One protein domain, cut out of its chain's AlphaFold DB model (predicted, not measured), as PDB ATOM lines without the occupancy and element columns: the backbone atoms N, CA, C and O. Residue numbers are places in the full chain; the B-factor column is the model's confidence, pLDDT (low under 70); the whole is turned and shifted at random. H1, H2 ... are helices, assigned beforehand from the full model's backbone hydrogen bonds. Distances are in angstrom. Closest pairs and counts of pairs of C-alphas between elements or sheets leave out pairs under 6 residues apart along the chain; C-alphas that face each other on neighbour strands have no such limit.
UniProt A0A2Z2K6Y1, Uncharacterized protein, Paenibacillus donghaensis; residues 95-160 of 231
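Overview. This is residues 95 to 160 of the 231 residues of an uncharacterized protein of Paenibacillus donghaensis (UniProt A0A2Z2K6Y1). One longer helix, H1, forms one side of a small helical domain, and the short helix H4, near the middle of the whole, packs crosswise on it with H3 and H5 on opposite sides of H4, H5 being apart from H1. H2 packs on H3 away from H5. The printed part has 66 residues with five named helices, H1 to H5 in chain order, and no named strand; the class is all helix. It is compact, with a radius of gyration of the C-alphas of 10.6 A, and spans 29 by 23 by 17 A.

Arrangement. H1, residues 95 to 108, touches H4, residues 136 to 142, with residues 98 to 102 alone; their closest C-alphas, of Leu 98 and Ser 139, are 6.7 A apart. Their lines are about perpendicular, at 75 degrees. H4 is the hub, touching three helices. H3, residues 126 to 130, and H4 touch only at the corner, closest at the C-alphas of Leu 129 and Ser 139, 7.1 A. H5, residues 147 to 152, and H4 only just touch, with 3 pairs of C-alphas within 8 A, and only at the corner; the closest, of Arg 137 and Phe 147, are 6.1 A apart. H2, residues 114 to 119, and H3 only just touch, with 3 such pairs; the C-alphas of Ser 118 and Leu 126 are closest, at 6.5 A. H5 is apart from H1, H2 and H3. In the five helices every O i to N i+4 pair is within hydrogen-bond range.

Along the chain. H1 begins at C-alpha 95, (-23.235, -22.780, 22.270), and measures 20.0 A. H2 measures 8.8 A, H3 6.3 A, H4 9.8 A and H5 8.8 A, ending at C-alpha 152, (-43.972, -6.231, 21.491).

Size, cuts and confidence. The C-alphas of Asn 131 and Ala 153 are farthest apart, at 29.5 A. The printed part has no cut and no long link. Mean pLDDT of the printed part is 94.1; residue 160 alone is under 70.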
ATOM      1  N   GLU A  95     -22.163 -22.158  21.505       91.31
ATOM      2  CA  GLU A  95     -23.235 -22.780  22.270       91.31
ATOM      3  C   GLU A  95     -23.205 -22.315  23.728       91.31
ATOM      4  O   GLU A  95     -24.195 -21.787  24.228       91.31
ATOM      5  N   GLU A  96     -22.048 -22.400  24.388       88.88
ATOM      6  CA  GLU A  96     -21.891 -21.900  25.758       88.88
ATOM      7  C   GLU A  96     -22.082 -20.375  25.826       88.88
ATOM      8  O   GLU A  96     -22.649 -19.859  26.787       88.88
ATOM      9  N   LEU A  97     -21.647 -19.631  24.799       95.31
ATOM     10  CA  LEU A  97     -21.857 -18.184  24.707       95.31
ATOM     11  C   LEU A  97     -23.353 -17.828  24.677       95.31
ATOM     12  O   LEU A  97     -23.780 -16.890  25.356       95.31
ATOM     13  N   LEU A  98     -24.141 -18.577  23.904       95.12
ATOM     14  CA  LEU A  98     -25.593 -18.429  23.828       95.12
ATOM     15  C   LEU A  98     -26.276 -18.845  25.131       95.12
ATOM     16  O   LEU A  98     -27.251 -18.207  25.517       95.12
ATOM     17  N   GLU A  99     -25.742 -19.836  25.843       86.88
ATOM     18  CA  GLU A  99     -26.255 -20.234  27.156       86.88
ATOM     19  C   GLU A  99     -26.025 -19.141  28.211       86.88
ATOM     20  O   GLU A  99     -26.941 -18.785  28.951       86.88
ATOM     21  N   PHE A 100     -24.848 -18.500  28.222       91.31
ATOM     22  CA  PHE A 100     -24.620 -17.317  29.063       91.31
ATOM     23  C   PHE A 100     -25.611 -16.195  28.745       91.31
ATOM     24  O   PHE A 100     -26.130 -15.551  29.657       91.31
ATOM     25  N   LEU A 101     -25.887 -15.964  27.457       96.19
ATOM     26  CA  LEU A 101     -26.856 -14.957  27.035       96.19
ATOM     27  C   LEU A 101     -28.261 -15.325  27.508       96.19
ATOM     28  O   LEU A 101     -28.958 -14.473  28.057       96.19
ATOM     29  N   ARG A 102     -28.656 -16.591  27.340       93.25
ATOM     30  CA  ARG A 102     -29.939 -17.117  27.801       93.25
ATOM     31  C   ARG A 102     -30.131 -16.846  29.287       93.25
ATOM     32  O   ARG A 102     -31.145 -16.274  29.678       93.25
ATOM     33  N   HIS A 103     -29.132 -17.182  30.096       87.31
ATOM     34  CA  HIS A 103     -29.177 -17.001  31.543       87.31
ATOM     35  C   HIS A 103     -29.288 -15.525  31.952       87.31
ATOM     36  O   HIS A 103     -30.061 -15.182  32.850       87.31
ATOM     37  N   SER A 104     -28.556 -14.638  31.276       94.31
ATOM     38  CA  SER A 104     -28.635 -13.195  31.526       94.31
ATOM     39  C   SER A 104     -29.991 -12.618  31.150       94.31
ATOM     40  O   SER A 104     -30.549 -11.847  31.922       94.31
ATOM     41  N   LEU A 105     -30.564 -13.020  30.012       96.00
ATOM     42  CA  LEU A 105     -31.907 -12.591  29.625       96.00
ATOM     43  C   LEU A 105     -32.943 -13.066  30.646       96.00
ATOM     44  O   LEU A 105     -33.690 -12.239  31.154       96.00
ATOM     45  N   LEU A 106     -32.926 -14.345  31.038       89.06
ATOM     46  CA  LEU A 106     -33.821 -14.869  32.081       89.06
ATOM     47  C   LEU A 106     -33.723 -14.078  33.392       89.06
ATOM     48  O   LEU A 106     -34.738 -13.840  34.035       89.06
ATOM     49  N   THR A 107     -32.518 -13.636  33.756       89.94
ATOM     50  CA  THR A 107     -32.291 -12.811  34.952       89.94
ATOM     51  C   THR A 107     -32.889 -11.406  34.811       89.94
ATOM     52  O   THR A 107     -33.359 -10.836  35.789       89.94
ATOM     53  N   ILE A 108     -32.875 -10.836  33.602       96.25
ATOM     54  CA  ILE A 108     -33.406  -9.496  33.303       96.25
ATOM     55  C   ILE A 108     -34.936  -9.511  33.142       96.25
ATOM     56  O   ILE A 108     -35.598  -8.538  33.491       96.25
ATOM     57  N   GLY A 109     -35.511 -10.592  32.605       94.62
ATOM     58  CA  GLY A 109     -36.959 -10.757  32.418       94.62
ATOM     59  C   GLY A 109     -37.532 -10.175  31.113       94.62
ATOM     60  O   GLY A 109     -38.689 -10.433  30.781       94.62
ATOM     61  N   TYR A 110     -36.737  -9.446  30.327       96.56
ATOM     62  CA  TYR A 110     -37.117  -8.885  29.022       96.56
ATOM     63  C   TYR A 110     -35.916  -8.853  28.057       96.56
ATOM     64  O   TYR A 110     -34.782  -9.129  28.454       96.56
ATOM     65  N   ILE A 111     -36.148  -8.523  26.779       97.69
ATOM     66  CA  ILE A 111     -35.072  -8.309  25.796       97.69
ATOM     67  C   ILE A 111     -34.723  -6.811  25.742       97.69
ATOM     68  O   ILE A 111     -35.468  -6.044  25.125       97.69
ATOM     69  N   PRO A 112     -33.599  -6.364  26.327       97.50
ATOM     70  CA  PRO A 112     -33.146  -4.985  26.174       97.50
ATOM     71  C   PRO A 112     -32.679  -4.687  24.742       97.50
ATOM     72  O   PRO A 112     -32.319  -5.582  23.964       97.50
ATOM     73  N   LEU A 113     -32.612  -3.396  24.399       97.25
ATOM     74  CA  LEU A 113     -31.858  -2.962  23.226       97.25
ATOM     75  C   LEU A 113     -30.384  -3.343  23.403       97.25
ATOM     76  O   LEU A 113     -29.862  -3.361  24.517       97.25
ATOM     77  N   ALA A 114     -29.688  -3.596  22.295       97.06
ATOM     78  CA  ALA A 114     -28.273  -3.966  22.329       97.06
ATOM     79  C   ALA A 114     -27.431  -2.944  23.127       97.06
ATOM     80  O   ALA A 114     -26.644  -3.313  24.000       97.06
ATOM     81  N   LEU A 115     -27.639  -1.645  22.892       96.62
ATOM     82  CA  LEU A 115     -26.921  -0.590  23.613       96.62
ATOM     83  C   LEU A 115     -27.166  -0.641  25.128       96.62
ATOM     84  O   LEU A 115     -26.218  -0.498  25.900       96.62
ATOM     85  N   ASP A 116     -28.401  -0.899  25.555       97.31
ATOM     86  CA  ASP A 116     -28.754  -0.969  26.974       97.31
ATOM     87  C   ASP A 116     -28.167  -2.215  27.632       97.31
ATOM     88  O   ASP A 116     -27.574  -2.124  28.704       97.31
ATOM     89  N   TYR A 117     -28.213  -3.355  26.944       96.94
ATOM     90  CA  TYR A 117     -27.568  -4.585  27.398       96.94
ATOM     91  C   TYR A 117     -26.063  -4.389  27.651       96.94
ATOM     92  O   TYR A 117     -25.524  -4.841  28.664       96.94
ATOM     93  N   SER A 118     -25.385  -3.653  26.761       94.94
ATOM     94  CA  SER A 118     -23.972  -3.287  26.922       94.94
ATOM     95  C   SER A 118     -23.740  -2.395  28.149       94.94
ATOM     96  O   SER A 118     -22.836  -2.654  28.947       94.94
ATOM     97  N   LYS A 119     -24.591  -1.377  28.357       96.44
ATOM     98  CA  LYS A 119     -24.521  -0.471  29.521       96.44
ATOM     99  C   LYS A 119     -24.744  -1.199  30.848       96.44
ATOM    100  O   LYS A 119     -24.086  -0.871  31.832       96.44
ATOM    101  N   MET A 120     -25.608  -2.214  30.862       94.88
ATOM    102  CA  MET A 120     -25.865  -3.061  32.033       94.88
ATOM    103  C   MET A 120     -24.680  -3.969  32.402       94.88
ATOM    104  O   MET A 120     -24.720  -4.616  33.446       94.88
ATOM    105  N   LYS A 121     -23.618  -4.026  31.578       93.44
ATOM    106  CA  LYS A 121     -22.415  -4.854  31.797       93.44
ATOM    107  C   LYS A 121     -22.735  -6.345  31.986       93.44
ATOM    108  O   LYS A 121     -22.046  -7.047  32.730       93.44
ATOM    109  N   GLN A 122     -23.771  -6.822  31.297       93.94
ATOM    110  CA  GLN A 122     -24.219  -8.213  31.342       93.94
ATOM    111  C   GLN A 122     -23.283  -9.143  30.559       93.94
ATOM    112  O   GLN A 122     -22.476  -8.702  29.733       93.94
ATOM    113  N   LYS A 123     -23.368 -10.451  30.836       93.25
ATOM    114  CA  LYS A 123     -22.540 -11.485  30.192       93.25
ATOM    115  C   LYS A 123     -23.389 -12.373  29.272       93.25
ATOM    116  O   LYS A 123     -24.452 -12.798  29.687       93.25
ATOM    117  N   PRO A 124     -22.939 -12.712  28.060       95.50
ATOM    118  CA  PRO A 124     -21.669 -12.335  27.458       95.50
ATOM    119  C   PRO A 124     -21.680 -10.883  26.960       95.50
ATOM    120  O   PRO A 124     -22.750 -10.347  26.692       95.50
ATOM    121  N   PRO A 125     -20.511 -10.240  26.790       96.12
ATOM    122  CA  PRO A 125     -20.443  -8.922  26.165       96.12
ATOM    123  C   PRO A 125     -20.872  -8.996  24.690       96.12
ATOM    124  O   PRO A 125     -20.543  -9.963  24.002       96.12
ATOM    125  N   LEU A 126     -21.523  -7.948  24.168       96.69
ATOM    126  CA  LEU A 126     -21.969  -7.903  22.762       96.69
ATOM    127  C   LEU A 126     -20.850  -8.177  21.757       96.69
ATOM    128  O   LEU A 126     -21.067  -8.880  20.773       96.69
ATOM    129  N   ALA A 127     -19.650  -7.665  22.036       96.44
ATOM    130  CA  ALA A 127     -18.482  -7.881  21.193       96.44
ATOM    131  C   ALA A 127     -18.156  -9.376  21.017       96.44
ATOM    132  O   ALA A 127     -17.690  -9.790  19.961       96.44
ATOM    133  N   ALA A 128     -18.418 -10.215  22.026       96.50
ATOM    134  CA  ALA A 128     -18.197 -11.654  21.905       96.50
ATOM    135  C   ALA A 128     -19.176 -12.307  20.917       96.50
ATOM    136  O   ALA A 128     -18.769 -13.179  20.156       96.50
ATOM    137  N   LEU A 129     -20.436 -11.860  20.891       97.25
ATOM    138  CA  LEU A 129     -21.449 -12.339  19.944       97.25
ATOM    139  C   LEU A 129     -21.131 -11.871  18.515       97.25
ATOM    140  O   LEU A 129     -21.119 -12.680  17.584       97.25
ATOM    141  N   SER A 130     -20.785 -10.590  18.344       97.00
ATOM    142  CA  SER A 130     -20.457 -10.022  17.029       97.00
ATOM    143  C   SER A 130     -19.189 -10.626  16.429       97.00
ATOM    144  O   SER A 130     -19.159 -10.911  15.235       97.00
ATOM    145  N   ASN A 131     -18.170 -10.908  17.249       96.56
ATOM    146  CA  ASN A 131     -16.946 -11.588  16.808       96.56
ATOM    147  C   ASN A 131     -17.209 -13.018  16.298       96.56
ATOM    148  O   ASN A 131     -16.347 -13.603  15.651       96.56
ATOM    149  N   ARG A 132     -18.390 -13.586  16.580       96.69
ATOM    150  CA  ARG A 132     -18.860 -14.878  16.055       96.69
ATOM    151  C   ARG A 132     -19.869 -14.728  14.913       96.69
ATOM    152  O   ARG A 132     -20.521 -15.700  14.543       96.69
ATOM    153  N   GLY A 133     -20.000 -13.524  14.354       96.62
ATOM    154  CA  GLY A 133     -20.894 -13.235  13.234       96.62
ATOM    155  C   GLY A 133     -22.378 -13.270  13.599       96.62
ATOM    156  O   GLY A 133     -23.211 -13.430  12.711       96.62
ATOM    157  N   LEU A 134     -22.723 -13.156  14.887       96.75
ATOM    158  CA  LEU A 134     -24.110 -13.126  15.337       96.75
ATOM    159  C   LEU A 134     -24.564 -11.687  15.556       96.75
ATOM    160  O   LEU A 134     -23.953 -10.929  16.310       96.75
ATOM    161  N   THR A 135     -25.686 -11.323  14.940       97.50
ATOM    162  CA  THR A 135     -26.390 -10.088  15.299       97.50
ATOM    163  C   THR A 135     -27.108 -10.256  16.641       97.50
ATOM    164  O   THR A 135     -27.336 -11.380  17.099       97.50
ATOM    165  N   TRP A 136     -27.497  -9.152  17.288       97.56
ATOM    166  CA  TRP A 136     -28.239  -9.215  18.557       97.56
ATOM    167  C   TRP A 136     -29.533 -10.026  18.419       97.56
ATOM    168  O   TRP A 136     -29.743 -10.968  19.177       97.56
ATOM    169  N   ARG A 137     -30.334  -9.746  17.382       97.06
ATOM    170  CA  ARG A 137     -31.562 -10.497  17.070       97.06
ATOM    171  C   ARG A 137     -31.297 -11.996  16.927       97.06
ATOM    172  O   ARG A 137     -31.921 -12.790  17.620       97.06
ATOM    173  N   GLN A 138     -30.316 -12.370  16.099       96.38
ATOM    174  CA  GLN A 138     -29.943 -13.775  15.902       96.38
ATOM    175  C   GLN A 138     -29.469 -14.435  17.194       96.38
ATOM    176  O   GLN A 138     -29.754 -15.605  17.422       96.38
ATOM    177  N   SER A 139     -28.727 -13.708  18.027       97.31
ATOM    178  CA  SER A 139     -28.221 -14.225  19.299       97.31
ATOM    179  C   SER A 139     -29.368 -14.537  20.253       97.31
ATOM    180  O   SER A 139     -29.376 -15.601  20.859       97.31
ATOM    181  N   VAL A 140     -30.362 -13.650  20.346       97.00
ATOM    182  CA  VAL A 140     -31.530 -13.846  21.212       97.00
ATOM    183  C   VAL A 140     -32.419 -14.991  20.713       97.00
ATOM    184  O   VAL A 140     -32.824 -15.844  21.500       97.00
ATOM    185  N   GLU A 141     -32.648 -15.070  19.402       95.00
ATOM    186  CA  GLU A 141     -33.387 -16.181  18.788       95.00
ATOM    187  C   GLU A 141     -32.676 -17.521  19.001       95.00
ATOM    188  O   GLU A 141     -33.303 -18.504  19.394       95.00
ATOM    189  N   LYS A 142     -31.349 -17.561  18.818       94.44
ATOM    190  CA  LYS A 142     -30.538 -18.758  19.083       94.44
ATOM    191  C   LYS A 142     -30.437 -19.104  20.570       94.44
ATOM    192  O   LYS A 142     -30.266 -20.274  20.888       94.44
ATOM    193  N   ALA A 143     -30.570 -18.125  21.462       94.69
ATOM    194  CA  ALA A 143     -30.683 -18.344  22.904       94.69
ATOM    195  C   ALA A 143     -32.066 -18.894  23.319       94.69
ATOM    196  O   ALA A 143     -32.255 -19.267  24.476       94.69
ATOM    197  N   GLY A 144     -33.016 -18.989  22.380       93.12
ATOM    198  CA  GLY A 144     -34.320 -19.613  22.590       93.12
ATOM    199  C   GLY A 144     -35.449 -18.640  22.918       93.12
ATOM    200  O   GLY A 144     -36.450 -19.070  23.482       93.12
ATOM    201  N   PHE A 145     -35.330 -17.355  22.569       94.06
ATOM    202  CA  PHE A 145     -36.384 -16.357  22.799       94.06
ATOM    203  C   PHE A 145     -36.857 -15.705  21.504       94.06
ATOM    204  O   PHE A 145     -36.074 -15.439  20.595       94.06
ATOM    205  N   SER A 146     -38.157 -15.434  21.409       94.69
ATOM    206  CA  SER A 146     -38.720 -14.741  20.254       94.69
ATOM    207  C   SER A 146     -38.417 -13.255  20.351       94.69
ATOM    208  O   SER A 146     -38.961 -12.578  21.221       94.69
ATOM    209  N   PHE A 147     -37.555 -12.740  19.469       95.56
ATOM    210  CA  PHE A 147     -37.134 -11.340  19.530       95.56
ATOM    211  C   PHE A 147     -38.314 -10.372  19.377       95.56
ATOM    212  O   PHE A 147     -38.524  -9.524  20.242       95.56
ATOM    213  N   ASP A 148     -39.107 -10.530  18.315       94.50
ATOM    214  CA  ASP A 148     -40.195  -9.597  18.003       94.50
ATOM    215  C   ASP A 148     -41.329  -9.700  19.026       94.50
ATOM    216  O   ASP A 148     -41.683  -8.694  19.638       94.50
ATOM    217  N   LYS A 149     -41.810 -10.925  19.306       92.69
ATOM    218  CA  LYS A 149     -42.896 -11.142  20.275       92.69
ATOM    219  C   LYS A 149     -42.524 -10.619  21.661       92.69
ATOM    220  O   LYS A 149     -43.343  -9.986  22.318       92.69
ATOM    221  N   SER A 150     -41.291 -10.858  22.118       94.56
ATOM    222  CA  SER A 150     -40.876 -10.396  23.448       94.56
ATOM    223  C   SER A 150     -40.774  -8.873  23.532       94.56
ATOM    224  O   SER A 150     -41.053  -8.295  24.579       94.56
ATOM    225  N   ARG A 151     -40.356  -8.206  22.445       94.00
ATOM    226  CA  ARG A 151     -40.288  -6.740  22.399       94.00
ATOM    227  C   ARG A 151     -41.670  -6.106  22.352       94.00
ATOM    228  O   ARG A 151     -41.882  -5.125  23.052       94.00
ATOM    229  N   GLU A 152     -42.577  -6.667  21.563       93.69
ATOM    230  CA  GLU A 152     -43.972  -6.231  21.491       93.69
ATOM    231  C   GLU A 152     -44.679  -6.403  22.843       93.69
ATOM    232  O   GLU A 152     -45.329  -5.485  23.327       93.69
ATOM    233  N   ALA A 153     -44.478  -7.546  23.502       91.56
ATOM    234  CA  ALA A 153     -45.105  -7.844  24.785       91.56
ATOM    235  C   ALA A 153     -44.419  -7.194  26.002       91.56
ATOM    236  O   ALA A 153     -44.923  -7.324  27.117       91.56
ATOM    237  N   GLY A 154     -43.244  -6.576  25.830       94.75
ATOM    238  CA  GLY A 154     -42.453  -6.013  26.931       94.75
ATOM    239  C   GLY A 154     -41.939  -7.041  27.953       94.75
ATOM    240  O   GLY A 154     -41.520  -6.661  29.043       94.75
ATOM    241  N   LYS A 155     -41.960  -8.339  27.627       94.00
ATOM    242  CA  LYS A 155     -41.542  -9.448  28.504       94.00
ATOM    243  C   LYS A 155     -40.878 -10.553  27.696       94.00
ATOM    244  O   LYS A 155     -41.160 -10.697  26.511       94.00
ATOM    245  N   LEU A 156     -40.015 -11.358  28.315       93.88
ATOM    246  CA  LEU A 156     -39.428 -12.517  27.637       93.88
ATOM    247  C   LEU A 156     -40.504 -13.532  27.257       93.88
ATOM    248  O   LEU A 156     -41.187 -14.096  28.106       93.88
ATOM    249  N   ILE A 157     -40.603 -13.788  25.959       91.56
ATOM    250  CA  ILE A 157     -41.417 -14.843  25.379       91.56
ATOM    251  C   ILE A 157     -40.443 -15.882  24.821       91.56
ATOM    252  O   ILE A 157     -39.701 -15.579  23.873       91.56
ATOM    253  N   PRO A 158     -40.405 -17.097  25.397       88.81
ATOM    254  CA  PRO A 158     -39.676 -18.208  24.809       88.81
ATOM    255  C   PRO A 158     -40.044 -18.337  23.333       88.81
ATOM    256  O   PRO A 158     -41.204 -18.186  22.948       88.81
ATOM    257  N   LEU A 159     -39.051 -18.575  22.483       86.94
ATOM    258  CA  LEU A 159     -39.298 -18.969  21.106       86.94
ATOM    259  C   LEU A 159     -39.903 -20.370  21.211       86.94
ATOM    260  O   LEU A 159     -39.130 -21.313  21.312       86.94
ATOM    261  N   ASP A 160     -41.240 -20.440  21.340       66.00
ATOM    262  CA  ASP A 160     -42.075 -21.598  21.705       66.00
ATOM    263  C   ASP A 160     -41.312 -22.931  21.683       66.00
ATOM    264  O   ASP A 160     -40.750 -23.301  20.652       66.00
TER     265      ASP A 160